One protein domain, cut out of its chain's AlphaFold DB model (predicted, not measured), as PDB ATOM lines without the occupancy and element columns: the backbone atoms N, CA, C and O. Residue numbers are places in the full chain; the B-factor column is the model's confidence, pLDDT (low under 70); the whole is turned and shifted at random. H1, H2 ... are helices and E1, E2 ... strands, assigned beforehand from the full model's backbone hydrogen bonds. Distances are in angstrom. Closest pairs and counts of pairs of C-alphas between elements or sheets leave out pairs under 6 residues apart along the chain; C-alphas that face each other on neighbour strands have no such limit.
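This is residues 115 to 310 of the 311 residues of the protein "DUF4405 domain-containing protein" of Lentisphaera araneosa HTCC2155 (UniProt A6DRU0). Two antiparallel sheets of five strands, E1 E2 E3 E12 E10 and E5 E4 E8 E9 E11, lie face to face as a sandwich with their strands at 31 degrees, and the helix H3 covers the second sheet on the face turned away from the first. At one end of the second sheet sit two very short helices, H1 and H2, with the small hairpin of E6 and E7 beyond them. Two long unnamed stretches, residues 210 to 241 and 279 to 301, run round the outside. The printed part has 196 residues, with elements in the order E1 E2 E3 E4 E5 H1 E6 E7 H2 H3 E8 E9 E10 E11 E12, mostly strand, and under half of the residues, 96, are in named elements. It is compact, with a radius of gyration of the C-alphas of 16.3 A and a rounded outline of 44 by 43 by 31 A.

E1 holds residues 119 to 123 and begins with C-alpha 119 at (146.083, 177.252, 263.168). E2 is residues 127 to 133, 19.6 A long, and E3 is residues 140 to 148, 23.0 A long. E4, residues 156 to 164, measures 26.4 A, and E5 is residues 169 to 175. H1 is residues 177 to 180, E6 is 184 to 187, E7 is 190 to 193 and H2 is 194 to 197. H3, residues 199 to 209, measures 15.2 A from C-alpha 199 at (158.609, 164.502, 277.185). E8 is residues 242 to 250, 26.6 A long, and E9 is residues 256 to 262, 20.0 A long. E10 is residues 270 to 272 and E11 is residues 274 to 278. E12, residues 302 to 309, measures 19.8 A and ends with C-alpha 309 at (140.104, 184.239, 273.988).

E1, E2 and E3 form a meander, each strand the antiparallel neighbour of the one before, with N 120 and O 131 at 2.8 A and N 130 and O 144 at 2.9 A. E12 is the antiparallel neighbour of E3, with N 145 and O 306 at 2.8 A, and of the edge strand E10, with N 271 and O 307 at 2.9 A. E10 runs on into E11 of the other sheet across a break of 1 residue, at 36 degrees. That second sheet is twisted, with N 160 and O 174 of E4 and E5 at 2.8 A, N 159 and O 247 of E4 and E8 at 3.0 A, N 246 and O 258 of E8 and E9 at 2.8 A, and N 257 and O 277 of E9 and E11 at 2.8 A. The parts of the two sheets that face each other are 10.2 A centre to centre, and their best planes are 1 degrees apart. H3 and the second sheet make two layers, a helix on one face of a sheet, at a height over the sheet of 9.2 A. H3 lies over E8 and, only just, over E5 and E4, with 3 C-alphas falling on each of these two. The closest C-alphas of H3 and E5 are those of Leu 169 and Arg 204, 6.2 A apart. H1 and H2 only graze this sheet. H2 and H3 touch only at the corner, and only just, with 3 pairs of C-alphas within 8 A, the closest those of Gln 195 and Arg 202 at 5.7 A. In the hairpin of E6 and E7, N 185 and O 192 are 2.9 A apart, and the closest C-alphas of E6 and H2 are those of Lys 184 and Arg 194, 6.1 A apart. In H3 every O i to N i+4 pair is within hydrogen-bond range, while H1 and H2 are too short for such a pair.

The C-alphas farthest apart are those of Asn 137 and Glu 283, at 48.3 A. The printed part has no cut. The links H3 to E8, 32 residues, and E11 to E12, 23 residues, are long. The mean pLDDT of the printed part is 83.1, and 21 residues are under 70: 154, 213 to 228, 285, 296, and 298 to 299.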
ATOM      1  N   PRO A 115     149.666 170.203 262.632       77.50
ATOM      2  CA  PRO A 115     148.647 171.051 263.226       77.50
ATOM      3  C   PRO A 115     147.449 171.199 262.285       77.50
ATOM      4  O   PRO A 115     147.563 171.088 261.061       77.50
ATOM      5  N   ASN A 116     146.286 171.469 262.866       84.38
ATOM      6  CA  ASN A 116     145.077 171.784 262.120       84.38
ATOM      7  C   ASN A 116     145.306 172.996 261.187       84.38
ATOM      8  O   ASN A 116     145.886 173.990 261.628       84.38
ATOM      9  N   PRO A 117     144.821 172.975 259.929       84.12
ATOM     10  CA  PRO A 117     144.977 174.092 258.985       84.12
ATOM     11  C   PRO A 117     144.362 175.418 259.460       84.12
ATOM     12  O   PRO A 117     144.672 176.473 258.913       84.12
ATOM     13  N   LEU A 118     143.482 175.382 260.463       88.19
ATOM     14  CA  LEU A 118     142.911 176.570 261.097       88.19
ATOM     15  C   LEU A 118     143.843 177.211 262.137       88.19
ATOM     16  O   LEU A 118     143.446 178.176 262.796       88.19
ATOM     17  N   ILE A 119     145.055 176.681 262.309       88.75
ATOM     18  CA  ILE A 119     146.083 177.252 263.168       88.75
ATOM     19  C   ILE A 119     147.099 178.018 262.328       88.75
ATOM     20  O   ILE A 119     147.586 177.541 261.306       88.75
ATOM     21  N   GLN A 120     147.432 179.215 262.792       89.31
ATOM     22  CA  GLN A 120     148.466 180.061 262.222       89.31
ATOM     23  C   GLN A 120     149.465 180.413 263.313       89.31
ATOM     24  O   GLN A 120     149.083 180.954 264.350       89.31
ATOM     25  N   SER A 121     150.741 180.136 263.065       88.38
ATOM     26  CA  SER A 121     151.819 180.428 264.006       88.38
ATOM     27  C   SER A 121     152.859 181.318 263.350       88.38
ATOM     28  O   SER A 121     153.246 181.103 262.202       88.38
ATOM     29  N   LEU A 122     153.314 182.320 264.093       86.56
ATOM     30  CA  LEU A 122     154.376 183.228 263.702       86.56
ATOM     31  C   LEU A 122     155.388 183.307 264.842       86.56
ATOM     32  O   LEU A 122     155.038 183.710 265.951       86.56
ATOM     33  N   SER A 123     156.634 182.949 264.548       83.12
ATOM     34  CA  SER A 123     157.763 183.116 265.463       83.12
ATOM     35  C   SER A 123     158.665 184.237 264.953       83.12
ATOM     36  O   SER A 123     159.069 184.231 263.791       83.12
ATOM     37  N   ASP A 124     158.971 185.180 265.832       81.31
ATOM     38  CA  ASP A 124     160.031 186.178 265.698       81.31
ATOM     39  C   ASP A 124     161.142 185.855 266.717       81.31
ATOM     40  O   ASP A 124     161.015 184.915 267.501       81.31
ATOM     41  N   LYS A 125     162.230 186.629 266.734       81.38
ATOM     42  CA  LYS A 125     163.400 186.398 267.592       81.38
ATOM     43  C   LYS A 125     163.050 186.157 269.062       81.38
ATOM     44  O   LYS A 125     163.568 185.216 269.644       81.38
ATOM     45  N   ASN A 126     162.160 186.967 269.639       86.31
ATOM     46  CA  ASN A 126     161.795 186.887 271.062       86.31
ATOM     47  C   ASN A 126     160.307 186.615 271.275       86.31
ATOM     48  O   ASN A 126     159.845 186.622 272.407       86.31
ATOM     49  N   ASN A 127     159.531 186.437 270.207       88.69
ATOM     50  CA  ASN A 127     158.083 186.338 270.313       88.69
ATOM     51  C   ASN A 127     157.578 185.129 269.546       88.69
ATOM     52  O   ASN A 127     158.006 184.873 268.425       88.69
ATOM     53  N   HIS A 128     156.602 184.435 270.108       91.06
ATOM     54  CA  HIS A 128     155.871 183.393 269.414       91.06
ATOM     55  C   HIS A 128     154.371 183.620 269.567       91.06
ATOM     56  O   HIS A 128     153.838 183.658 270.672       91.06
ATOM     57  N   ASN A 129     153.688 183.756 268.436       92.75
ATOM     58  CA  ASN A 129     152.257 183.984 268.373       92.75
ATOM     59  C   ASN A 129     151.592 182.815 267.655       92.75
ATOM     60  O   ASN A 129     151.825 182.620 266.466       92.75
ATOM     61  N   THR A 130     150.726 182.084 268.348       92.81
ATOM     62  CA  THR A 130     149.902 181.024 267.755       92.81
ATOM     63  C   THR A 130     148.437 181.405 267.845       92.81
ATOM     64  O   THR A 130     147.947 181.780 268.903       92.81
ATOM     65  N   THR A 131     147.728 181.333 266.724       92.31
ATOM     66  CA  THR A 131     146.327 181.727 266.592       92.31
ATOM     67  C   THR A 131     145.497 180.581 266.035       92.31
ATOM     68  O   THR A 131     145.823 180.039 264.984       92.31
ATOM     69  N   ARG A 132     144.381 180.257 266.693       91.94
ATOM     70  CA  ARG A 132     143.351 179.335 266.199       91.94
ATOM     71  C   ARG A 132     142.164 180.123 265.657       91.94
ATOM     72  O   ARG A 132     141.598 180.956 266.367       91.94
ATOM     73  N   LEU A 133     141.772 179.848 264.417       90.12
ATOM     74  CA  LEU A 133     140.602 180.440 263.760       90.12
ATOM     75  C   LEU A 133     139.357 179.562 263.941       90.12
ATOM     76  O   LEU A 133     139.502 178.352 264.015       90.12
ATOM     77  N   LYS A 134     138.144 180.122 263.971       85.62
ATOM     78  CA  LYS A 134     136.884 179.351 263.960       85.62
ATOM     79  C   LYS A 134     136.651 178.748 262.571       85.62
ATOM     80  O   LYS A 134     136.903 179.407 261.561       85.62
ATOM     81  N   GLU A 135     136.115 177.533 262.498       83.88
ATOM     82  CA  GLU A 135     135.924 176.832 261.215       83.88
ATOM     83  C   GLU A 135     134.952 177.562 260.269       83.88
ATOM     84  O   GLU A 135     135.226 177.722 259.081       83.88
ATOM     85  N   LYS A 136     133.826 178.060 260.798       81.56
ATOM     86  CA  LYS A 136     132.729 178.614 259.979       81.56
ATOM     87  C   LYS A 136     133.031 179.958 259.322       81.56
ATOM     88  O   LYS A 136     132.489 180.242 258.259       81.56
ATOM     89  N   ASN A 137     133.804 180.819 259.979       82.50
ATOM     90  CA  ASN A 137     133.985 182.214 259.560       82.50
ATOM     91  C   ASN A 137     135.447 182.674 259.553       82.50
ATOM     92  O   ASN A 137     135.697 183.847 259.283       82.50
ATOM     93  N   GLN A 138     136.391 181.781 259.874       81.12
ATOM     94  CA  GLN A 138     137.825 182.068 259.964       81.12
ATOM     95  C   GLN A 138     138.172 183.257 260.876       81.12
ATOM     96  O   GLN A 138     139.253 183.832 260.772       81.12
ATOM     97  N   GLN A 139     137.275 183.636 261.790       84.38
ATOM     98  CA  GLN A 139     137.576 184.652 262.787       84.38
ATOM     99  C   GLN A 139     138.495 184.066 263.849       84.38
ATOM    100  O   GLN A 139     138.428 182.881 264.171       84.38
ATOM    101  N   LYS A 140     139.337 184.919 264.419       85.25
ATOM    102  CA  LYS A 140     140.216 184.571 265.531       85.25
ATOM    103  C   LYS A 140     139.377 184.056 266.708       85.25
ATOM    104  O   LYS A 140     138.511 184.775 267.191       85.25
ATOM    105  N   ALA A 141     139.617 182.817 267.131       88.12
ATOM    106  CA  ALA A 141     138.948 182.192 268.273       88.12
ATOM    107  C   ALA A 141     139.820 182.272 269.528       88.12
ATOM    108  O   ALA A 141     139.362 182.635 270.607       88.12
ATOM    109  N   LEU A 142     141.104 181.962 269.356       90.94
ATOM    110  CA  LEU A 142     142.101 181.914 270.412       90.94
ATOM    111  C   LEU A 142     143.424 182.436 269.859       90.94
ATOM    112  O   LEU A 142     143.804 182.080 268.743       90.94
ATOM    113  N   ALA A 143     144.148 183.228 270.638       92.69
ATOM    114  CA  ALA A 143     145.574 183.429 270.430       92.69
ATOM    115  C   ALA A 143     146.376 183.236 271.697       92.69
ATOM    116  O   ALA A 143     145.943 183.585 272.790       92.69
ATOM    117  N   ILE A 144     147.578 182.724 271.494       94.00
ATOM    118  CA  ILE A 144     148.610 182.536 272.491       94.00
ATOM    119  C   ILE A 144     149.783 183.404 272.061       94.00
ATOM    120  O   ILE A 144     150.308 183.245 270.958       94.00
ATOM    121  N   HIS A 145     150.155 184.328 272.932       94.38
ATOM    122  CA  HIS A 145     151.251 185.264 272.769       94.38
ATOM    123  C   HIS A 145     152.321 184.915 273.798       94.38
ATOM    124  O   HIS A 145     152.081 185.017 275.000       94.38
ATOM    125  N   LEU A 146     153.483 184.482 273.327       93.31
ATOM    126  CA  LEU A 146     154.635 184.142 274.150       93.31
ATOM    127  C   LEU A 146     155.734 185.160 273.881       93.31
ATOM    128  O   LEU A 146     156.137 185.329 272.733       93.31
ATOM    129  N   ASN A 147     156.212 185.816 274.928       92.00
ATOM    130  CA  ASN A 147     157.380 186.681 274.892       92.00
ATOM    131  C   ASN A 147     158.486 186.042 275.733       92.00
ATOM    132  O   ASN A 147     158.262 185.688 276.893       92.00
ATOM    133  N   PHE A 148     159.655 185.865 275.132       89.50
ATOM    134  CA  PHE A 148     160.811 185.215 275.730       89.50
ATOM    135  C   PHE A 148     161.791 186.264 276.252       89.50
ATOM    136  O   PHE A 148     162.002 187.311 275.639       89.50
ATOM    137  N   ASN A 149     162.443 185.963 277.374       86.06
ATOM    138  CA  ASN A 149     163.422 186.870 277.984       86.06
ATOM    139  C   ASN A 149     164.729 187.001 277.174       86.06
ATOM    140  O   ASN A 149     165.573 187.840 277.491       86.06
ATOM    141  N   HIS A 150     164.909 186.193 276.128       82.75
ATOM    142  CA  HIS A 150     166.038 186.255 275.207       82.75
ATOM    143  C   HIS A 150     165.652 185.780 273.798       82.75
ATOM    144  O   HIS A 150     164.559 185.259 273.580       82.75
ATOM    145  N   GLU A 151     166.564 185.972 272.839       82.88
ATOM    146  CA  GLU A 151     166.383 185.472 271.474       82.88
ATOM    147  C   GLU A 151     166.317 183.937 271.474       82.88
ATOM    148  O   GLU A 151     167.270 183.263 271.881       82.88
ATOM    149  N   LEU A 152     165.205 183.400 270.969       74.12
ATOM    150  CA  LEU A 152     165.004 181.981 270.728       74.12
ATOM    151  C   LEU A 152     166.114 181.464 269.820       74.12
ATOM    152  O   LEU A 152     166.284 181.895 268.675       74.12
ATOM    153  N   LYS A 153     166.872 180.500 270.331       73.75
ATOM    154  CA  LYS A 153     167.870 179.802 269.527       73.75
ATOM    155  C   LYS A 153     167.153 178.816 268.610       73.75
ATOM    156  O   LYS A 153     166.071 178.324 268.919       73.75
ATOM    157  N   SER A 154     167.811 178.422 267.520       66.50
ATOM    158  CA  SER A 154     167.355 177.296 266.686       66.50
ATOM    159  C   SER A 154     167.264 175.968 267.454       66.50
ATOM    160  O   SER A 154     166.752 174.980 266.942       66.50
ATOM    161  N   THR A 155     167.765 175.940 268.690       73.94
ATOM    162  CA  THR A 155     167.680 174.830 269.633       73.94
ATOM    163  C   THR A 155     166.778 175.176 270.818       73.94
ATOM    164  O   THR A 155     167.109 174.881 271.967       73.94
ATOM    165  N   THR A 156     165.619 175.778 270.533       86.75
ATOM    166  CA  THR A 156     164.484 175.853 271.463       86.75
ATOM    167  C   THR A 156     163.319 175.016 270.925       86.75
ATOM    168  O   THR A 156     162.871 175.166 269.788       86.75
ATOM    169  N   ALA A 157     162.847 174.087 271.749       91.75
ATOM    170  CA  ALA A 157     161.800 173.135 271.433       91.75
ATOM    171  C   ALA A 157     160.550 173.606 272.160       91.75
ATOM    172  O   ALA A 157     160.581 173.829 273.368       91.75
ATOM    173  N   LEU A 158     159.477 173.797 271.404       93.50
ATOM    174  CA  LEU A 158     158.235 174.375 271.883       93.50
ATOM    175  C   LEU A 158     157.078 173.493 271.423       93.50
ATOM    176  O   LEU A 158     156.987 173.162 270.240       93.50
ATOM    177  N   ALA A 159     156.184 173.156 272.346       95.19
ATOM    178  CA  ALA A 159     154.873 172.606 272.036       95.19
ATOM    179  C   ALA A 159     153.781 173.394 272.752       95.19
ATOM    180  O   ALA A 159     153.941 173.803 273.898       95.19
ATOM    181  N   ILE A 160     152.661 173.584 272.060       95.38
ATOM    182  CA  ILE A 160     151.453 174.205 272.592       95.38
ATOM    183  C   ILE A 160     150.283 173.285 272.279       95.38
ATOM    184  O   ILE A 160     150.085 172.900 271.124       95.38
ATOM    185  N   TRP A 161     149.498 172.930 273.288       94.44
ATOM    186  CA  TRP A 161     148.339 172.061 273.113       94.44
ATOM    187  C   TRP A 161     147.219 172.415 274.087       94.44
ATOM    188  O   TRP A 161     147.416 173.151 275.054       94.44
ATOM    189  N   ALA A 162     146.031 171.901 273.795       93.81
ATOM    190  CA  ALA A 162     144.874 171.978 274.671       93.81
ATOM    191  C   ALA A 162     144.568 170.604 275.275       93.81
ATOM    192  O   ALA A 162     144.666 169.590 274.581       93.81
ATOM    193  N   GLU A 163     144.144 170.574 276.536       92.44
ATOM    194  CA  GLU A 163     143.613 169.388 277.213       92.44
ATOM    195  C   GLU A 163     142.225 169.663 277.789       92.44
ATOM    196  O   GLU A 163     141.891 170.783 278.170       92.44
ATOM    197  N   SER A 164     141.408 168.621 277.873       89.69
ATOM    198  CA  SER A 164     140.130 168.665 278.582       89.69
ATOM    199  C   SER A 164     140.341 168.679 280.095       89.69
ATOM    200  O   SER A 164     141.407 168.314 280.590       89.69
ATOM    201  N   LYS A 165     139.288 168.988 280.856       85.25
ATOM    202  CA  LYS A 165     139.283 168.868 282.326       85.25
ATOM    203  C   LYS A 165     139.664 167.470 282.840       85.25
ATOM    204  O   LYS A 165     140.147 167.336 283.958       85.25
ATOM    205  N   ALA A 166     139.457 166.433 282.026       83.62
ATOM    206  CA  ALA A 166     139.842 165.060 282.340       83.62
ATOM    207  C   ALA A 166     141.329 164.750 282.053       83.62
ATOM    208  O   ALA A 166     141.758 163.619 282.264       83.62
ATOM    209  N   GLY A 167     142.112 165.715 281.551       82.81
ATOM    210  CA  GLY A 167     143.526 165.535 281.193       82.81
ATOM    211  C   GLY A 167     143.755 164.839 279.846       82.81
ATOM    212  O   GLY A 167     144.859 164.388 279.550       82.81
ATOM    213  N   THR A 168     142.714 164.704 279.018       85.62
ATOM    214  CA  THR A 168     142.839 164.166 277.653       85.62
ATOM    215  C   THR A 168     143.225 165.277 276.680       85.62
ATOM    216  O   THR A 168     142.541 166.301 276.646       85.62
ATOM    217  N   LEU A 169     144.268 165.062 275.866       89.00
ATOM    218  CA  LEU A 169     144.694 165.997 274.819       89.00
ATOM    219  C   LEU A 169     143.576 166.199 273.782       89.00
ATOM    220  O   LEU A 169     143.032 165.237 273.244       89.00
ATOM    221  N   ILE A 170     143.234 167.462 273.521       89.06
ATOM    222  CA  ILE A 170     142.183 167.886 272.585       89.06
ATOM    223  C   ILE A 170     142.764 168.320 271.246       89.06
ATOM    224  O   ILE A 170     142.174 168.029 270.225       89.06
ATOM    225  N   GLU A 171     143.841 169.098 271.199       89.94
ATOM    226  CA  GLU A 171     144.408 169.565 269.924       89.94
ATOM    227  C   GLU A 171     145.847 170.023 270.162       89.94
ATOM    228  O   GLU A 171     146.106 170.800 271.084       89.94
ATOM    229  N   THR A 172     146.786 169.568 269.329       91.94
ATOM    230  CA  THR A 172     148.130 170.157 269.273       91.94
ATOM    231  C   THR A 172     148.045 171.428 268.436       91.94
ATOM    232  O   THR A 172     147.813 171.372 267.228       91.94
ATOM    233  N   LEU A 173     148.217 172.575 269.088       92.06
ATOM    234  CA  LEU A 173     148.134 173.889 268.463       92.06
ATOM    235  C   LEU A 173     149.444 174.244 267.760       92.06
ATOM    236  O   LEU A 173     149.448 174.783 266.663       92.06
ATOM    237  N   TYR A 174     150.575 173.914 268.365       92.50
ATOM    238  CA  TYR A 174     151.869 174.171 267.761       92.50
ATOM    239  C   TYR A 174     152.894 173.158 268.244       92.50
ATOM    240  O   TYR A 174     152.851 172.703 269.384       92.50
ATOM    241  N   ILE A 175     153.838 172.843 267.370       92.19
ATOM    242  CA  ILE A 175     155.082 172.170 267.712       92.19
ATOM    243  C   ILE A 175     156.188 172.774 266.845       92.19
ATOM    244  O   ILE A 175     155.927 173.133 265.693       92.19
ATOM    245  N   SER A 176     157.407 172.905 267.380       89.81
ATOM    246  CA  SER A 176     158.555 173.385 266.602       89.81
ATOM    247  C   SER A 176     158.664 172.627 265.266       89.81
ATOM    248  O   SER A 176     158.594 171.392 265.274       89.81
ATOM    249  N   PRO A 177     158.832 173.317 264.120       84.19
ATOM    250  CA  PRO A 177     158.801 172.695 262.796       84.19
ATOM    251  C   PRO A 177     159.769 171.525 262.628       84.19
ATOM    252  O   PRO A 177     159.418 170.521 262.017       84.19
ATOM    253  N   GLU A 178     160.963 171.607 263.211       84.06
ATOM    254  CA  GLU A 178     161.981 170.555 263.153       84.06
ATOM    255  C   GLU A 178     161.481 169.271 263.821       84.06
ATOM    256  O   GLU A 178     161.757 168.166 263.357       84.06
ATOM    257  N   LEU A 179     160.703 169.427 264.894       89.06
ATOM    258  CA  LEU A 179     160.094 168.332 265.631       89.06
ATOM    259  C   LEU A 179     158.821 167.831 264.957       89.06
ATOM    260  O   LEU A 179     158.443 166.708 265.230       89.06
ATOM    261  N   ALA A 180     158.164 168.588 264.079       87.50
ATOM    262  CA  ALA A 180     156.902 168.173 263.461       87.50
ATOM    263  C   ALA A 180     157.064 166.992 262.484       87.50
ATOM    264  O   ALA A 180     156.170 166.154 262.375       87.50
ATOM    265  N   TYR A 181     158.198 166.915 261.778       85.25
ATOM    266  CA  TYR A 181     158.370 166.016 260.625       85.25
ATOM    267  C   TYR A 181     159.229 164.773 260.889       85.25
ATOM    268  O   TYR A 181     159.315 163.907 260.019       85.25
ATOM    269  N   SER A 182     159.873 164.671 262.056       85.12
ATOM    270  CA  SER A 182     160.657 163.488 262.437       85.12
ATOM    271  C   SER A 182     160.694 163.265 263.948       85.12
ATOM    272  O   SER A 182     160.730 164.229 264.717       85.12
ATOM    273  N   GLU A 183     160.709 161.999 264.380       86.50
ATOM    274  CA  GLU A 183     160.932 161.636 265.789       86.50
ATOM    275  C   GLU A 183     162.385 161.860 266.234       86.50
ATOM    276  O   GLU A 183     162.643 162.021 267.426       86.50
ATOM    277  N   LYS A 184     163.349 161.915 265.303       88.50
ATOM    278  CA  LYS A 184     164.767 162.165 265.604       88.50
ATOM    279  C   LYS A 184     165.243 163.433 264.918       88.50
ATOM    280  O   LYS A 184     165.196 163.551 263.698       88.50
ATOM    281  N   VAL A 185     165.761 164.368 265.706       88.31
ATOM    282  CA  VAL A 185     166.248 165.657 265.211       88.31
ATOM    283  C   VAL A 185     167.688 165.904 265.624       88.31
ATOM    284  O   VAL A 185     168.157 165.426 266.657       88.31
ATOM    285  N   LYS A 186     168.416 166.684 264.822       86.94
ATOM    286  CA  LYS A 186     169.739 167.174 265.215       86.94
ATOM    287  C   LYS A 186     169.572 168.340 266.180       86.94
ATOM    288  O   LYS A 186     169.196 169.433 265.781       86.94
ATOM    289  N   TRP A 187     169.914 168.106 267.436       85.25
ATOM    290  CA  TRP A 187     169.845 169.079 268.514       85.25
ATOM    291  C   TRP A 187     171.243 169.345 269.072       85.25
ATOM    292  O   TRP A 187     171.918 168.417 269.518       85.25
ATOM    293  N   ASN A 188     171.720 170.594 269.012       83.62
ATOM    294  CA  ASN A 188     173.107 170.953 269.363       83.62
ATOM    295  C   ASN A 188     174.161 170.047 268.682       83.62
ATOM    296  O   ASN A 188     175.149 169.647 269.294       83.62
ATOM    297  N   GLY A 189     173.927 169.665 267.422       83.38
ATOM    298  CA  GLY A 189     174.818 168.784 266.656       83.38
ATOM    299  C   GLY A 189     174.700 167.285 266.967       83.38
ATOM    300  O   GLY A 189     175.341 166.488 266.285       83.38
ATOM    301  N   LYS A 190     173.862 166.879 267.931       87.69
ATOM    302  CA  LYS A 190     173.625 165.476 268.294       87.69
ATOM    303  C   LYS A 190     172.212 165.037 267.917       87.69
ATOM    304  O   LYS A 190     171.245 165.751 268.159       87.69
ATOM    305  N   GLU A 191     172.081 163.841 267.359       89.75
ATOM    306  CA  GLU A 191     170.770 163.238 267.115       89.75
ATOM    307  C   GLU A 191     170.064 162.953 268.449       89.75
ATOM    308  O   GLU A 191     170.601 162.270 269.325       89.75
ATOM    309  N   THR A 192     168.883 163.539 268.616       90.44
ATOM    310  CA  THR A 192     168.086 163.499 269.842       90.44
ATOM    311  C   THR A 192     166.641 163.189 269.485       90.44
ATOM    312  O   THR A 192     166.105 163.709 268.509       90.44
ATOM    313  N   GLU A 193     166.010 162.324 270.272       90.62
ATOM    314  CA  GLU A 193     164.602 161.979 270.090       90.62
ATOM    315  C   GLU A 193     163.687 163.098 270.591       90.62
ATOM    316  O   GLU A 193     163.949 163.709 271.632       90.62
ATOM    317  N   ARG A 194     162.562 163.297 269.907       91.06
ATOM    318  CA  ARG A 194     161.513 164.256 270.263       91.06
ATOM    319  C   ARG A 194     161.033 164.067 271.701       91.06
ATOM    320  O   ARG A 194     160.907 165.051 272.422       91.06
ATOM    321  N   GLN A 195     160.877 162.820 272.156       90.75
ATOM    322  CA  GLN A 195     160.486 162.506 273.539       90.75
ATOM    323  C   GLN A 195     161.466 163.030 274.603       90.75
ATOM    324  O   GLN A 195     161.071 163.253 275.737       90.75
ATOM    325  N   LYS A 196     162.749 163.228 274.268       90.12
ATOM    326  CA  LYS A 196     163.749 163.777 275.203       90.12
ATOM    327  C   LYS A 196     163.703 165.304 275.256       90.12
ATOM    328  O   LYS A 196     164.225 165.894 276.200       90.12
ATOM    329  N   LEU A 197     163.132 165.932 274.230       92.00
ATOM    330  CA  LEU A 197     162.998 167.382 274.119       92.00
ATOM    331  C   LEU A 197     161.647 167.863 274.654       92.00
ATOM    332  O   LEU A 197     161.613 168.849 275.377       92.00
ATOM    333  N   LEU A 198     160.569 167.147 274.333       93.69
ATOM    334  CA  LEU A 198     159.194 167.445 274.743       93.69
ATOM    335  C   LEU A 198     158.540 166.212 275.401       93.69
ATOM    336  O   LEU A 198     157.612 165.625 274.831       93.69
ATOM    337  N   PRO A 199     159.069 165.733 276.543       91.94
ATOM    338  CA  PRO A 199     158.609 164.502 277.185       91.94
ATOM    339  C   PRO A 199     157.138 164.533 277.597       91.94
ATOM    340  O   PRO A 199     156.463 163.505 277.508       91.94
ATOM    341  N   ILE A 200     156.636 165.684 278.046       92.25
ATOM    342  CA  ILE A 200     155.290 165.791 278.615       92.25
ATOM    343  C   ILE A 200     154.264 165.806 277.485       92.25
ATOM    344  O   ILE A 200     153.384 164.941 277.438       92.25
ATOM    345  N   TRP A 201     154.428 166.705 276.512       93.38
ATOM    346  CA  TRP A 201     153.572 166.743 275.332       93.38
ATOM    347  C   TRP A 201     153.608 165.412 274.564       93.38
ATOM    348  O   TRP A 201     152.552 164.884 274.207       93.38
ATOM    349  N   ARG A 202     154.793 164.812 274.351       90.75
ATOM    350  CA  ARG A 202     154.901 163.553 273.593       90.75
ATOM    351  C   ARG A 202     154.164 162.415 274.287       90.75
ATOM    352  O   ARG A 202     153.522 161.626 273.602       90.75
ATOM    353  N   HIS A 203     154.217 162.349 275.615       89.44
ATOM    354  CA  HIS A 203     153.476 161.354 276.381       89.44
ATOM    355  C   HIS A 203     151.957 161.552 276.264       89.44
ATOM    356  O   HIS A 203     151.233 160.590 276.008       89.44
ATOM    357  N   ARG A 204     151.464 162.795 276.362       88.44
ATOM    358  CA  ARG A 204     150.040 163.120 276.139       88.44
ATOM    359  C   ARG A 204     149.578 162.745 274.735       88.44
ATOM    360  O   ARG A 204     148.493 162.197 274.564       88.44
ATOM    361  N   TYR A 205     150.431 162.989 273.747       87.44
ATOM    362  CA  TYR A 205     150.189 162.602 272.366       87.44
ATOM    363  C   TYR A 205     150.156 161.075 272.186       87.44
ATOM    364  O   TYR A 205     149.256 160.571 271.513       87.44
ATOM    365  N   THR A 206     151.068 160.323 272.822       85.06
ATOM    366  CA  THR A 206     151.050 158.846 272.825       85.06
ATOM    367  C   THR A 206     149.740 158.312 273.384       85.06
ATOM    368  O   THR A 206     149.093 157.508 272.729       85.06
ATOM    369  N   LEU A 207     149.322 158.782 274.567       83.69
ATOM    370  CA  LEU A 207     148.108 158.297 275.232       83.69
ATOM    371  C   LEU A 207     146.856 158.465 274.366       83.69
ATOM    372  O   LEU A 207     145.934 157.658 274.449       83.69
ATOM    373  N   LEU A 208     146.823 159.513 273.541       80.81
ATOM    374  CA  LEU A 208     145.707 159.784 272.644       80.81
ATOM    375  C   LEU A 208     145.770 158.965 271.349       80.81
ATOM    376  O   LEU A 208     144.741 158.523 270.844       80.81
ATOM    377  N   THR A 209     146.962 158.820 270.773       76.19
ATOM    378  CA  THR A 209     147.139 158.228 269.438       76.19
ATOM    379  C   THR A 209     147.418 156.731 269.459       76.19
ATOM    380  O   THR A 209     147.219 156.079 268.437       76.19
ATOM    381  N   GLY A 210     147.890 156.203 270.587       75.69
ATOM    382  CA  GLY A 210     148.407 154.844 270.706       75.69
ATOM    383  C   GLY A 210     149.735 154.615 269.993       75.69
ATOM    384  O   GLY A 210     150.105 153.474 269.747       75.69
ATOM    385  N   ILE A 211     150.438 155.679 269.595       74.69
ATOM    386  CA  ILE A 211     151.692 155.569 268.842       74.69
ATOM    387  C   ILE A 211     152.852 155.899 269.769       74.69
ATOM    388  O   ILE A 211     153.047 157.058 270.163       74.69
ATOM    389  N   ASP A 212     153.654 154.889 270.082       75.25
ATOM    390  CA  ASP A 212     154.847 155.076 270.893       75.25
ATOM    391  C   ASP A 212     155.945 155.856 270.143       75.25
ATOM    392  O   ASP A 212     155.895 156.004 268.918       75.25
ATOM    393  N   PRO A 213     156.940 156.413 270.857       69.62
ATOM    394  CA  PRO A 213     158.089 157.116 270.265       69.62
ATOM    395  C   PRO A 213     158.863 156.300 269.225       69.62
ATOM    396  O   PRO A 213     159.439 156.877 268.305       69.62
ATOM    397  N   ASP A 214     158.836 154.972 269.340       66.19
ATOM    398  CA  ASP A 214     159.478 154.050 268.396       66.19
ATOM    399  C   ASP A 214     158.600 153.731 267.168       66.19
ATOM    400  O   ASP A 214     159.015 152.988 266.277       66.19
ATOM    401  N   GLY A 215     157.397 154.312 267.093       61.75
ATOM    402  CA  GLY A 215     156.445 154.108 266.001       61.75
ATOM    403  C   GLY A 215     155.671 152.791 266.087       61.75
ATOM    404  O   GLY A 215     154.912 152.472 265.170       61.75
ATOM    405  N   GLU A 216     155.840 152.032 267.173       63.41
ATOM    406  CA  GLU A 216     155.021 150.857 267.454       63.41
ATOM    407  C   GLU A 216     153.607 151.289 267.854       63.41
ATOM    408  O   GLU A 216     153.404 152.229 268.627       63.41
ATOM    409  N   LEU A 217     152.623 150.619 267.254       58.94
ATOM    410  CA  LEU A 217     151.217 150.825 267.556       58.94
ATOM    411  C   LEU A 217     150.878 150.015 268.804       58.94
ATOM    412  O   LEU A 217     150.896 148.782 268.762       58.94
ATOM    413  N   ASP A 218     150.534 150.695 269.888       56.53
ATOM    414  CA  ASP A 218     149.935 150.047 271.041       56.53
ATOM    415  C   ASP A 218     148.557 149.500 270.635       56.53
ATOM    416  O   ASP A 218     147.616 150.235 270.335       56.53
ATOM    417  N   LEU A 219     148.441 148.169 270.600       51.56
ATOM    418  CA  LEU A 219     147.225 147.455 270.201       51.56
ATOM    419  C   LEU A 219     146.052 147.684 271.170       51.56
ATOM    420  O   LEU A 219     144.925 147.297 270.854       51.56
ATOM    421  N   ALA A 220     146.298 148.278 272.342       52.09
ATOM    422  CA  ALA A 220     145.267 148.577 273.329       52.09
ATOM    423  C   ALA A 220     144.538 149.909 273.076       52.09
ATOM    424  O   ALA A 220     143.407 150.079 273.537       52.09
ATOM    425  N   SER A 221     145.136 150.842 272.332       51.97
ATOM    426  CA  SER A 221     144.576 152.170 272.082       51.97
ATOM    427  C   SER A 221     144.103 152.289 270.629       51.97
ATOM    428  O   SER A 221     144.844 152.101 269.668       51.97
ATOM    429  N   GLY A 222     142.804 152.552 270.446       47.22
ATOM    430  CA  GLY A 222     142.190 152.669 269.123       47.22
ATOM    431  C   GLY A 222     142.754 153.865 268.358       47.22
ATOM    432  O   GLY A 222     142.283 154.984 268.534       47.22
ATOM    433  N   ALA A 223     143.750 153.631 267.506       47.47
ATOM    434  CA  ALA A 223     144.393 154.683 266.736       47.47
ATOM    435  C   ALA A 223     143.408 155.366 265.779       47.47
ATOM    436  O   ALA A 223     142.904 154.774 264.819       47.47
ATOM    437  N   THR A 224     143.141 156.649 266.012       49.25
ATOM    438  CA  THR A 224     142.428 157.489 265.050       49.25
ATOM    439  C   THR A 224     143.369 157.813 263.892       49.25
ATOM    440  O   THR A 224     144.351 158.532 264.069       49.25
ATOM    441  N   SER A 225     143.063 157.297 262.699       43.38
ATOM    442  CA  SER A 225     143.873 157.450 261.475       43.38
ATOM    443  C   SER A 225     144.055 158.898 261.012       43.38
ATOM    444  O   SER A 225     145.018 159.211 260.317       43.38
ATOM    445  N   ASN A 226     143.153 159.787 261.425       46.94
ATOM    446  CA  ASN A 226     143.305 161.222 261.283       46.94
ATOM    447  C   ASN A 226     143.480 161.787 262.689       46.94
ATOM    448  O   ASN A 226     142.508 161.830 263.439       46.94
ATOM    449  N   HIS A 227     144.685 162.245 263.030       50.91
ATOM    450  CA  HIS A 227     145.040 162.950 264.274       50.91
ATOM    451  C   HIS A 227     144.281 164.287 264.476       50.91
ATOM    452  O   HIS A 227     144.796 165.226 265.074       50.91
ATOM    453  N   SER A 228     143.078 164.426 263.915       50.88
ATOM    454  CA  SER A 228     142.270 165.633 263.937       50.88
ATOM    455  C   SER A 228     141.304 165.563 265.106       50.88
ATOM    456  O   SER A 228     140.144 165.169 264.990       50.88
ATOM    457  N   PHE A 229     141.827 165.958 266.253       70.88
ATOM    458  CA  PHE A 229     141.029 166.369 267.387       70.88
ATOM    459  C   PHE A 229     140.901 167.899 267.307       70.88
ATOM    460  O   PHE A 229     141.837 168.585 266.890       70.88
ATOM    461  N   SER A 230     139.703 168.429 267.562       79.00
ATOM    462  CA  SER A 230     139.403 169.842 267.319       79.00
ATOM    463  C   SER A 230     138.843 170.521 268.556       79.00
ATOM    464  O   SER A 230     137.862 170.067 269.148       79.00
ATOM    465  N   LEU A 231     139.414 171.683 268.860       83.75
ATOM    466  CA  LEU A 231     138.981 172.590 269.910       83.75
ATOM    467  C   LEU A 231     137.653 173.301 269.580       83.75
ATOM    468  O   LEU A 231     137.108 173.995 270.426       83.75
ATOM    469  N   GLU A 232     137.079 173.125 268.383       85.06
ATOM    470  CA  GLU A 232     135.883 173.858 267.924       85.06
ATOM    471  C   GLU A 232     134.679 173.717 268.873       85.06
ATOM    472  O   GLU A 232     133.914 174.663 269.058       85.06
ATOM    473  N   LYS A 233     134.505 172.552 269.511       82.44
ATOM    474  CA  LYS A 233     133.427 172.342 270.495       82.44
ATOM    475  C   LYS A 233     133.642 173.132 271.790       82.44
ATOM    476  O   LYS A 233     132.658 173.539 272.397       82.44
ATOM    477  N   TYR A 234     134.898 173.352 272.160       83.19
ATOM    478  CA  TYR A 234     135.315 174.067 273.363       83.19
ATOM    479  C   TYR A 234     135.316 175.584 273.135       83.19
ATOM    480  O   TYR A 234     135.003 176.344 274.028       83.19
ATOM    481  N   LEU A 235     135.557 176.060 271.909       82.44
ATOM    482  CA  LEU A 235     135.616 177.496 271.583       82.44
ATOM    483  C   LEU A 235     134.252 178.222 271.572       82.44
ATOM    484  O   LEU A 235     134.166 179.374 271.137       82.44
ATOM    485  N   LYS A 236     133.172 177.565 272.000       79.50
ATOM    486  CA  LYS A 236     131.835 178.166 272.080       79.50
ATOM    487  C   LYS A 236     131.649 178.890 273.410       79.50
ATOM    488  O   LYS A 236     132.270 178.550 274.406       79.50
ATOM    489  N   THR A 237     130.753 179.874 273.445       70.31
ATOM    490  CA  THR A 237     130.447 180.626 274.675       70.31
ATOM    491  C   THR A 237     129.862 179.738 275.782       70.31
ATOM    492  O   THR A 237     129.997 180.064 276.955       70.31
ATOM    493  N   ASP A 238     129.234 178.625 275.406       71.56
ATOM    494  CA  ASP A 238     128.717 177.547 276.256       71.56
ATOM    495  C   ASP A 238     129.548 176.253 276.135       71.56
ATOM    496  O   ASP A 238     129.056 175.167 276.434       71.56
ATOM    497  N   GLY A 239     130.780 176.359 275.629       76.19
ATOM    498  CA  GLY A 239     131.681 175.229 275.442       76.19
ATOM    499  C   GLY A 239     132.191 174.657 276.761       76.19
ATOM    500  O   GLY A 239     132.203 175.331 277.794       76.19
ATOM    501  N   ASP A 240     132.631 173.401 276.703       84.75
ATOM    502  CA  ASP A 240     133.292 172.753 277.831       84.75
ATOM    503  C   ASP A 240     134.595 173.481 278.190       84.75
ATOM    504  O   ASP A 240     135.288 174.037 277.337       84.75
ATOM    505  N   GLU A 241     134.948 173.435 279.469       89.06
ATOM    506  CA  GLU A 241     136.196 173.997 279.972       89.06
ATOM    507  C   GLU A 241     137.408 173.198 279.459       89.06
ATOM    508  O   GLU A 241     137.367 171.968 279.311       89.06
ATOM    509  N   TYR A 242     138.519 173.894 279.230       92.12
ATOM    510  CA  TYR A 242     139.767 173.284 278.782       92.12
ATOM    511  C   TYR A 242     140.983 173.998 279.374       92.12
ATOM    512  O   TYR A 242     140.925 175.165 279.756       92.12
ATOM    513  N   ALA A 243     142.107 173.295 279.434       93.50
ATOM    514  CA  ALA A 243     143.393 173.844 279.829       93.50
ATOM    515  C   ALA A 243     144.291 174.004 278.601       93.50
ATOM    516  O   ALA A 243     144.287 173.169 277.696       93.50
ATOM    517  N   LEU A 244     145.060 175.087 278.567       94.75
ATOM    518  CA  LEU A 244     146.104 175.304 277.572       94.75
ATOM    519  C   LEU A 244     147.452 175.095 278.229       94.75
ATOM    520  O   LEU A 244     147.695 175.624 279.310       94.75
ATOM    521  N   PHE A 245     148.321 174.368 277.541       95.62
ATOM    522  CA  PHE A 245     149.658 174.047 278.004       95.62
ATOM    523  C   PHE A 245     150.699 174.495 276.995       95.62
ATOM    524  O   PHE A 245     150.488 174.435 275.782       95.62
ATOM    525  N   VAL A 246     151.837 174.924 277.525       95.94
ATOM    526  CA  VAL A 246     153.022 175.310 276.773       95.94
ATOM    527  C   VAL A 246     154.220 174.608 277.402       95.94
ATOM    528  O   VAL A 246     154.529 174.843 278.566       95.94
ATOM    529  N   GLU A 247     154.890 173.754 276.633       95.12
ATOM    530  CA  GLU A 247     156.147 173.109 277.021       95.12
ATOM    531  C   GLU A 247     157.295 173.762 276.264       95.12
ATOM    532  O   GLU A 247     157.286 173.790 275.031       95.12
ATOM    533  N   ILE A 248     158.279 174.277 276.999       93.38
ATOM    534  CA  ILE A 248     159.478 174.897 276.431       93.38
ATOM    535  C   ILE A 248     160.707 174.157 276.941       93.38
ATOM    536  O   ILE A 248     160.904 174.020 278.146       93.38
ATOM    537  N   LYS A 249     161.564 173.725 276.018       91.25
ATOM    538  CA  LYS A 249     162.864 173.125 276.305       91.25
ATOM    539  C   LYS A 249     163.967 173.886 275.593       91.25
ATOM    540  O   LYS A 249     163.990 173.979 274.366       91.25
ATOM    541  N   GLU A 250     164.934 174.338 276.376       87.38
ATOM    542  CA  GLU A 250     166.143 174.986 275.884       87.38
ATOM    543  C   GLU A 250     167.390 174.157 276.180       87.38
ATOM    544  O   GLU A 250     167.421 173.278 277.049       87.38
ATOM    545  N   ALA A 251     168.453 174.431 275.430       83.00
ATOM    546  CA  ALA A 251     169.743 173.803 275.647       83.00
ATOM    547  C   ALA A 251     170.279 174.089 277.063       83.00
ATOM    548  O   ALA A 251     170.558 175.233 277.409       83.00
ATOM    549  N   GLY A 252     170.496 173.029 277.845       78.25
ATOM    550  CA  GLY A 252     171.122 173.107 279.172       78.25
ATOM    551  C   GLY A 252     170.156 173.207 280.358       78.25
ATOM    552  O   GLY A 252     170.620 173.124 281.490       78.25
ATOM    553  N   PHE A 253     168.847 173.312 280.121       81.69
ATOM    554  CA  PHE A 253     167.812 173.371 281.166       81.69
ATOM    555  C   PHE A 253     166.760 172.294 280.944       81.69
ATOM    556  O   PHE A 253     166.583 171.865 279.808       81.69
ATOM    557  N   ASP A 254     166.075 171.836 281.991       85.00
ATOM    558  CA  ASP A 254     164.922 170.927 281.874       85.00
ATOM    559  C   ASP A 254     163.742 171.603 281.165       85.00
ATOM    560  O   ASP A 254     163.729 172.829 281.032       85.00
ATOM    561  N   SER A 255     162.795 170.819 280.626       89.62
ATOM    562  CA  SER A 255     161.627 171.442 279.998       89.62
ATOM    563  C   SER A 255     160.731 172.035 281.082       89.62
ATOM    564  O   SER A 255     160.547 171.442 282.146       89.62
ATOM    565  N   VAL A 256     160.217 173.232 280.822       92.56
ATOM    566  CA  VAL A 256     159.342 173.974 281.730       92.56
ATOM    567  C   VAL A 256     157.948 173.998 281.130       92.56
ATOM    568  O   VAL A 256     157.784 174.238 279.930       92.56
ATOM    569  N   ILE A 257     156.951 173.749 281.975       93.56
ATOM    570  CA  ILE A 257     155.542 173.749 281.609       93.56
ATOM    571  C   ILE A 257     154.871 174.992 282.157       93.56
ATOM    572  O   ILE A 257     154.914 175.264 283.360       93.56
ATOM    573  N   TYR A 258     154.181 175.688 281.268       94.88
ATOM    574  CA  TYR A 258     153.255 176.749 281.605       94.88
ATOM    575  C   TYR A 258     151.845 176.297 281.263       94.88
ATOM    576  O   TYR A 258     151.637 175.639 280.241       94.88
ATOM    577  N   SER A 259     150.870 176.665 282.082       94.81
ATOM    578  CA  SER A 259     149.476 176.373 281.782       94.81
ATOM    579  C   SER A 259     148.544 177.501 282.185       94.81
ATOM    580  O   SER A 259     148.902 178.414 282.930       94.81
ATOM    581  N   THR A 260     147.340 177.469 281.630       94.75
ATOM    582  CA  THR A 260     146.224 178.284 282.098       94.75
ATOM    583  C   THR A 260     144.922 177.532 281.878       94.75
ATOM    584  O   THR A 260     144.807 176.721 280.952       94.75
ATOM    585  N   TYR A 261     143.924 177.837 282.698       92.38
ATOM    586  CA  TYR A 261     142.594 177.262 282.580       92.38
ATOM    587  C   TYR A 261     141.640 178.221 281.872       92.38
ATOM    588  O   TYR A 261     141.538 179.400 282.221       92.38
ATOM    589  N   VAL A 262     140.916 177.717 280.878       89.56
ATOM    590  CA  VAL A 262     139.885 178.463 280.165       89.56
ATOM    591  C   VAL A 262     138.518 177.990 280.637       89.56
ATOM    592  O   VAL A 262     137.978 176.995 280.161       89.56
ATOM    593  N   ASP A 263     137.958 178.758 281.570       87.62
ATOM    594  CA  ASP A 263     136.548 178.696 281.938       87.62
ATOM    595  C   ASP A 263     135.773 179.814 281.215       87.62
ATOM    596  O   ASP A 263     136.099 181.006 281.329       87.62
ATOM    597  N   HIS A 264     134.758 179.427 280.438       82.00
ATOM    598  CA  HIS A 264     133.899 180.340 279.683       82.00
ATOM    599  C   HIS A 264     132.950 181.147 280.584       82.00
ATOM    600  O   HIS A 264     132.541 182.249 280.200       82.00
ATOM    601  N   SER A 265     132.664 180.663 281.797       81.38
ATOM    602  CA  SER A 265     131.813 181.333 282.784       81.38
ATOM    603  C   SER A 265     132.417 182.656 283.272       81.38
ATOM    604  O   SER A 265     131.696 183.633 283.492       81.38
ATOM    605  N   GLU A 266     133.751 182.739 283.339       81.81
ATOM    606  CA  GLU A 266     134.469 183.895 283.885       81.81
ATOM    607  C   GLU A 266     134.461 185.131 282.967       81.81
ATOM    608  O   GLU A 266     134.879 186.210 283.386       81.81
ATOM    609  N   LYS A 267     134.032 184.999 281.700       77.44
ATOM    610  CA  LYS A 267     134.028 186.073 280.677       77.44
ATOM    611  C   LYS A 267     135.346 186.866 280.566       77.44
ATOM    612  O   LYS A 267     135.352 188.013 280.115       77.44
ATOM    613  N   LYS A 268     136.484 186.268 280.938       85.44
ATOM    614  CA  LYS A 268     137.809 186.886 280.800       85.44
ATOM    615  C   LYS A 268     138.276 186.801 279.348       85.44
ATOM    616  O   LYS A 268     138.387 185.709 278.789       85.44
ATOM    617  N   LYS A 269     138.594 187.953 278.757       87.00
ATOM    618  CA  LYS A 269     139.206 188.035 277.420       87.00
ATOM    619  C   LYS A 269     140.675 187.607 277.442       87.00
ATOM    620  O   LYS A 269     141.133 186.927 276.530       87.00
ATOM    621  N   TYR A 270     141.391 187.992 278.494       91.00
ATOM    622  CA  TYR A 270     142.824 187.767 278.643       91.00
ATOM    623  C   TYR A 270     143.112 186.866 279.840       91.00
ATOM    624  O   TYR A 270     142.496 187.029 280.895       91.00
ATOM    625  N   ARG A 271     144.047 185.929 279.676       93.50
ATOM    626  CA  ARG A 271     144.543 185.037 280.731       93.50
ATOM    627  C   ARG A 271     146.059 184.968 280.673       93.50
ATOM    628  O   ARG A 271     146.625 184.992 279.583       93.50
ATOM    629  N   LEU A 272     146.699 184.894 281.831       93.44
ATOM    630  CA  LEU A 272     148.140 184.702 281.917       93.44
ATOM    631  C   LEU A 272     148.453 183.208 281.987       93.44
ATOM    632  O   LEU A 272     147.694 182.429 282.568       93.44
ATOM    633  N   LEU A 273     149.552 182.827 281.345       93.31
ATOM    634  CA  LEU A 273     150.167 181.522 281.515       93.31
ATOM    635  C   LEU A 273     151.003 181.538 282.790       93.31
ATOM    636  O   LEU A 273     151.839 182.421 282.980       93.31
ATOM    637  N   GLU A 274     150.793 180.537 283.631       92.19
ATOM    638  CA  GLU A 274     151.497 180.382 284.896       92.19
ATOM    639  C   GLU A 274     152.406 179.161 284.835       92.19
ATOM    640  O   GLU A 274     152.069 178.141 284.226       92.19
ATOM    641  N   ILE A 275     153.576 179.259 285.465       92.50
ATOM    642  CA  ILE A 275     154.492 178.126 285.580       92.50
ATOM    643  C   ILE A 275     153.794 177.053 286.406       92.50
ATOM    644  O   ILE A 275     153.384 177.289 287.536       92.50
ATOM    645  N   THR A 276     153.650 175.875 285.817       91.38
ATOM    646  CA  THR A 276     152.955 174.741 286.431       91.38
ATOM    647  C   THR A 276     153.935 173.687 286.918       91.38
ATOM    648  O   THR A 276     153.662 172.995 287.892       91.38
ATOM    649  N   GLY A 277     155.076 173.545 286.245       91.19
ATOM    650  CA  GLY A 277     156.043 172.520 286.597       91.19
ATOM    651  C   GLY A 277     157.151 172.356 285.571       91.19
ATOM    652  O   GLY A 277     157.378 173.223 284.726       91.19
ATOM    653  N   ASN A 278     157.840 171.225 285.646       90.50
ATOM    654  CA  ASN A 278     158.938 170.862 284.759       90.50
ATOM    655  C   ASN A 278     158.941 169.356 284.440       90.50
ATOM    656  O   ASN A 278     158.143 168.584 284.974       90.50
ATOM    657  N   SER A 279     159.846 168.943 283.551       86.94
ATOM    658  CA  SER A 279     160.059 167.537 283.190       86.94
ATOM    659  C   SER A 279     161.087 166.796 284.043       86.94
ATOM    660  O   SER A 279     161.499 165.700 283.655       86.94
ATOM    661  N   THR A 280     161.603 167.391 285.121       84.38
ATOM    662  CA  THR A 280     162.631 166.749 285.944       84.38
ATOM    663  C   THR A 280     162.039 165.475 286.556       84.38
ATOM    664  O   THR A 280     161.016 165.557 287.239       84.38
ATOM    665  N   PRO A 281     162.639 164.291 286.324       72.81
ATOM    666  CA  PRO A 281     162.079 163.039 286.811       72.81
ATOM    667  C   PRO A 281     162.041 163.007 288.339       72.81
ATOM    668  O   PRO A 281     163.075 163.125 288.994       72.81
ATOM    669  N   THR A 282     160.860 162.789 288.901       74.12
ATOM    670  CA  THR A 282     160.670 162.463 290.315       74.12
ATOM    671  C   THR A 282     160.692 160.949 290.512       74.12
ATOM    672  O   THR A 282     160.230 160.181 289.661       74.12
ATOM    673  N   GLU A 283     161.253 160.498 291.634       71.31
ATOM    674  CA  GLU A 283     161.340 159.076 291.972       71.31
ATOM    675  C   GLU A 283     159.937 158.433 291.914       71.31
ATOM    676  O   GLU A 283     158.962 158.998 292.408       71.31
ATOM    677  N   ASN A 284     159.810 157.283 291.241       71.44
ATOM    678  CA  ASN A 284     158.549 156.555 290.994       71.44
ATOM    679  C   ASN A 284     157.486 157.254 290.130       71.44
ATOM    680  O   ASN A 284     156.363 156.755 290.028       71.44
ATOM    681  N   SER A 285     157.798 158.376 289.480       69.94
ATOM    682  CA  SER A 285     156.808 159.055 288.641       69.94
ATOM    683  C   SER A 285     156.737 158.448 287.233       69.94
ATOM    684  O   SER A 285     157.778 158.149 286.639       69.94
ATOM    685  N   PRO A 286     155.527 158.250 286.669       73.44
ATOM    686  CA  PRO A 286     155.372 157.771 285.300       73.44
ATOM    687  C   PRO A 286     156.121 158.664 284.304       73.44
ATOM    688  O   PRO A 286     156.213 159.880 284.491       73.44
ATOM    689  N   LYS A 287     156.641 158.079 283.220       74.69
ATOM    690  CA  LYS A 287     157.281 158.851 282.142       74.69
ATOM    691  C   LYS A 287     156.308 159.903 281.597       74.69
ATOM    692  O   LYS A 287     155.151 159.585 281.354       74.69
ATOM    693  N   GLY A 288     156.785 161.132 281.390       77.50
ATOM    694  CA  GLY A 288     155.963 162.239 280.883       77.50
ATOM    695  C   GLY A 288     154.983 162.830 281.904       77.50
ATOM    696  O   GLY A 288     154.060 163.547 281.522       77.50
ATOM    697  N   SER A 289     155.161 162.526 283.193       84.19
ATOM    698  CA  SER A 289     154.476 163.237 284.273       84.19
ATOM    699  C   SER A 289     155.031 164.652 284.444       84.19
ATOM    700  O   SER A 289     156.204 164.917 284.179       84.19
ATOM    701  N   ILE A 290     154.159 165.565 284.871       86.69
ATOM    702  CA  ILE A 290     154.547 166.922 285.251       86.69
ATOM    703  C   ILE A 290     155.068 166.854 286.683       86.69
ATOM    704  O   ILE A 290     154.343 166.418 287.580       86.69
ATOM    705  N   ASN A 291     156.301 167.304 286.898       88.38
ATOM    706  CA  ASN A 291     156.795 167.582 288.234       88.38
ATOM    707  C   ASN A 291     156.362 168.998 288.632       88.38
ATOM    708  O   ASN A 291     156.795 169.974 288.021       88.38
ATOM    709  N   TYR A 292     155.498 169.096 289.641       87.44
ATOM    710  CA  TYR A 292     154.947 170.362 290.134       87.44
ATOM    711  C   TYR A 292     155.891 171.113 291.087       87.44
ATOM    712  O   TYR A 292     155.547 172.199 291.544       87.44
ATOM    713  N   ASP A 293     157.070 170.563 291.399       84.19
ATOM    714  CA  ASP A 293     158.091 171.290 292.151       84.19
ATOM    715  C   ASP A 293     158.686 172.412 291.290       84.19
ATOM    716  O   ASP A 293     159.529 172.195 290.414       84.19
ATOM    717  N   THR A 294     158.226 173.634 291.549       82.25
ATOM    718  CA  THR A 294     158.687 174.842 290.868       82.25
ATOM    719  C   THR A 294     159.897 175.492 291.534       82.25
ATOM    720  O   THR A 294     160.518 176.355 290.916       82.25
ATOM    721  N   GLU A 295     160.264 175.106 292.763       77.00
ATOM    722  CA  GLU A 295     161.338 175.763 293.530       77.00
ATOM    723  C   GLU A 295     162.713 175.569 292.877       77.00
ATOM    724  O   GLU A 295     163.597 176.421 292.972       77.00
ATOM    725  N   ASN A 296     162.875 174.465 292.147       69.12
ATOM    726  CA  ASN A 296     164.116 174.096 291.474       69.12
ATOM    727  C   ASN A 296     164.221 174.594 290.020       69.12
ATOM    728  O   ASN A 296     165.216 174.310 289.342       69.12
ATOM    729  N   ILE A 297     163.243 175.362 289.525       79.12
ATOM    730  CA  ILE A 297     163.275 175.920 288.165       79.12
ATOM    731  C   ILE A 297     164.223 177.121 288.146       79.12
ATOM    732  O   ILE A 297     163.852 178.257 288.425       79.12
ATOM    733  N   LYS A 298     165.490 176.858 287.811       65.44
ATOM    734  CA  LYS A 298     166.559 177.870 287.850       65.44
ATOM    735  C   LYS A 298     166.460 178.934 286.757       65.44
ATOM    736  O   LYS A 298     167.043 179.996 286.929       65.44
ATOM    737  N   ASN A 299     165.773 178.649 285.649       68.62
ATOM    738  CA  ASN A 299     165.583 179.582 284.542       68.62
ATOM    739  C   ASN A 299     164.215 179.380 283.896       68.62
ATOM    740  O   ASN A 299     163.880 178.280 283.458       68.62
ATOM    741  N   THR A 300     163.456 180.467 283.799       76.69
ATOM    742  CA  THR A 300     162.172 180.517 283.105       76.69
ATOM    743  C   THR A 300     162.391 181.181 281.744       76.69
ATOM    744  O   THR A 300     162.720 182.368 281.708       76.69
ATOM    745  N   PRO A 301     162.266 180.451 280.623       78.62
ATOM    746  CA  PRO A 301     162.522 181.012 279.291       78.62
ATOM    747  C   PRO A 301     161.470 182.053 278.877       78.62
ATOM    748  O   PRO A 301     161.738 182.943 278.071       78.62
ATOM    749  N   LEU A 302     160.266 181.956 279.445       81.75
ATOM    750  CA  LEU A 302     159.160 182.862 279.173       81.75
ATOM    751  C   LEU A 302     159.187 184.065 280.126       81.75
ATOM    752  O   LEU A 302     159.235 183.883 281.341       81.75
ATOM    753  N   ASP A 303     159.114 185.267 279.559       81.56
ATOM    754  CA  ASP A 303     158.916 186.530 280.283       81.56
ATOM    755  C   ASP A 303     157.417 186.800 280.489       81.56
ATOM    756  O   ASP A 303     156.951 187.048 281.599       81.56
ATOM    757  N   LEU A 304     156.625 186.657 279.419       83.50
ATOM    758  CA  LEU A 304     155.172 186.809 279.470       83.50
ATOM    759  C   LEU A 304     154.483 185.816 278.539       83.50
ATOM    760  O   LEU A 304     154.747 185.784 277.338       83.50
ATOM    761  N   GLY A 305     153.538 185.056 279.083       85.38
ATOM    762  CA  GLY A 305     152.593 184.268 278.304       85.38
ATOM    763  C   GLY A 305     151.182 184.812 278.471       85.38
ATOM    764  O   GLY A 305     150.641 184.803 279.573       85.38
ATOM    765  N   LEU A 306     150.583 185.284 277.383       90.69
ATOM    766  CA  LEU A 306     149.245 185.861 277.362       90.69
ATOM    767  C   LEU A 306     148.354 185.083 276.401       90.69
ATOM    768  O   LEU A 306     148.690 184.879 275.237       90.69
ATOM    769  N   ILE A 307     147.174 184.713 276.873       86.88
ATOM    770  CA  ILE A 307     146.141 184.074 276.073       86.88
ATOM    771  C   ILE A 307     144.985 185.042 275.878       86.88
ATOM    772  O   ILE A 307     144.405 185.540 276.840       86.88
ATOM    773  N   GLU A 308     144.644 185.290 274.617       88.44
ATOM    774  CA  GLU A 308     143.475 186.054 274.196       88.44
ATOM    775  C   GLU A 308     142.402 185.083 273.687       88.44
ATOM    776  O   GLU A 308     142.567 184.460 272.638       88.44
ATOM    777  N   SER A 309     141.296 184.971 274.421       82.38
ATOM    778  CA  SER A 309     140.104 184.239 273.988       82.38
ATOM    779  C   SER A 309     139.062 185.221 273.462       82.38
ATOM    780  O   SER A 309     138.711 186.198 274.132       82.38
ATOM    781  N   LEU A 310     138.592 184.981 272.241       70.25
ATOM    782  CA  LEU A 310     137.590 185.798 271.567       70.25
ATOM    783  C   LEU A 310     136.291 184.994 271.477       70.25
ATOM    784  O   LEU A 310     136.034 184.285 270.499       70.25
TER     785      LEU A 310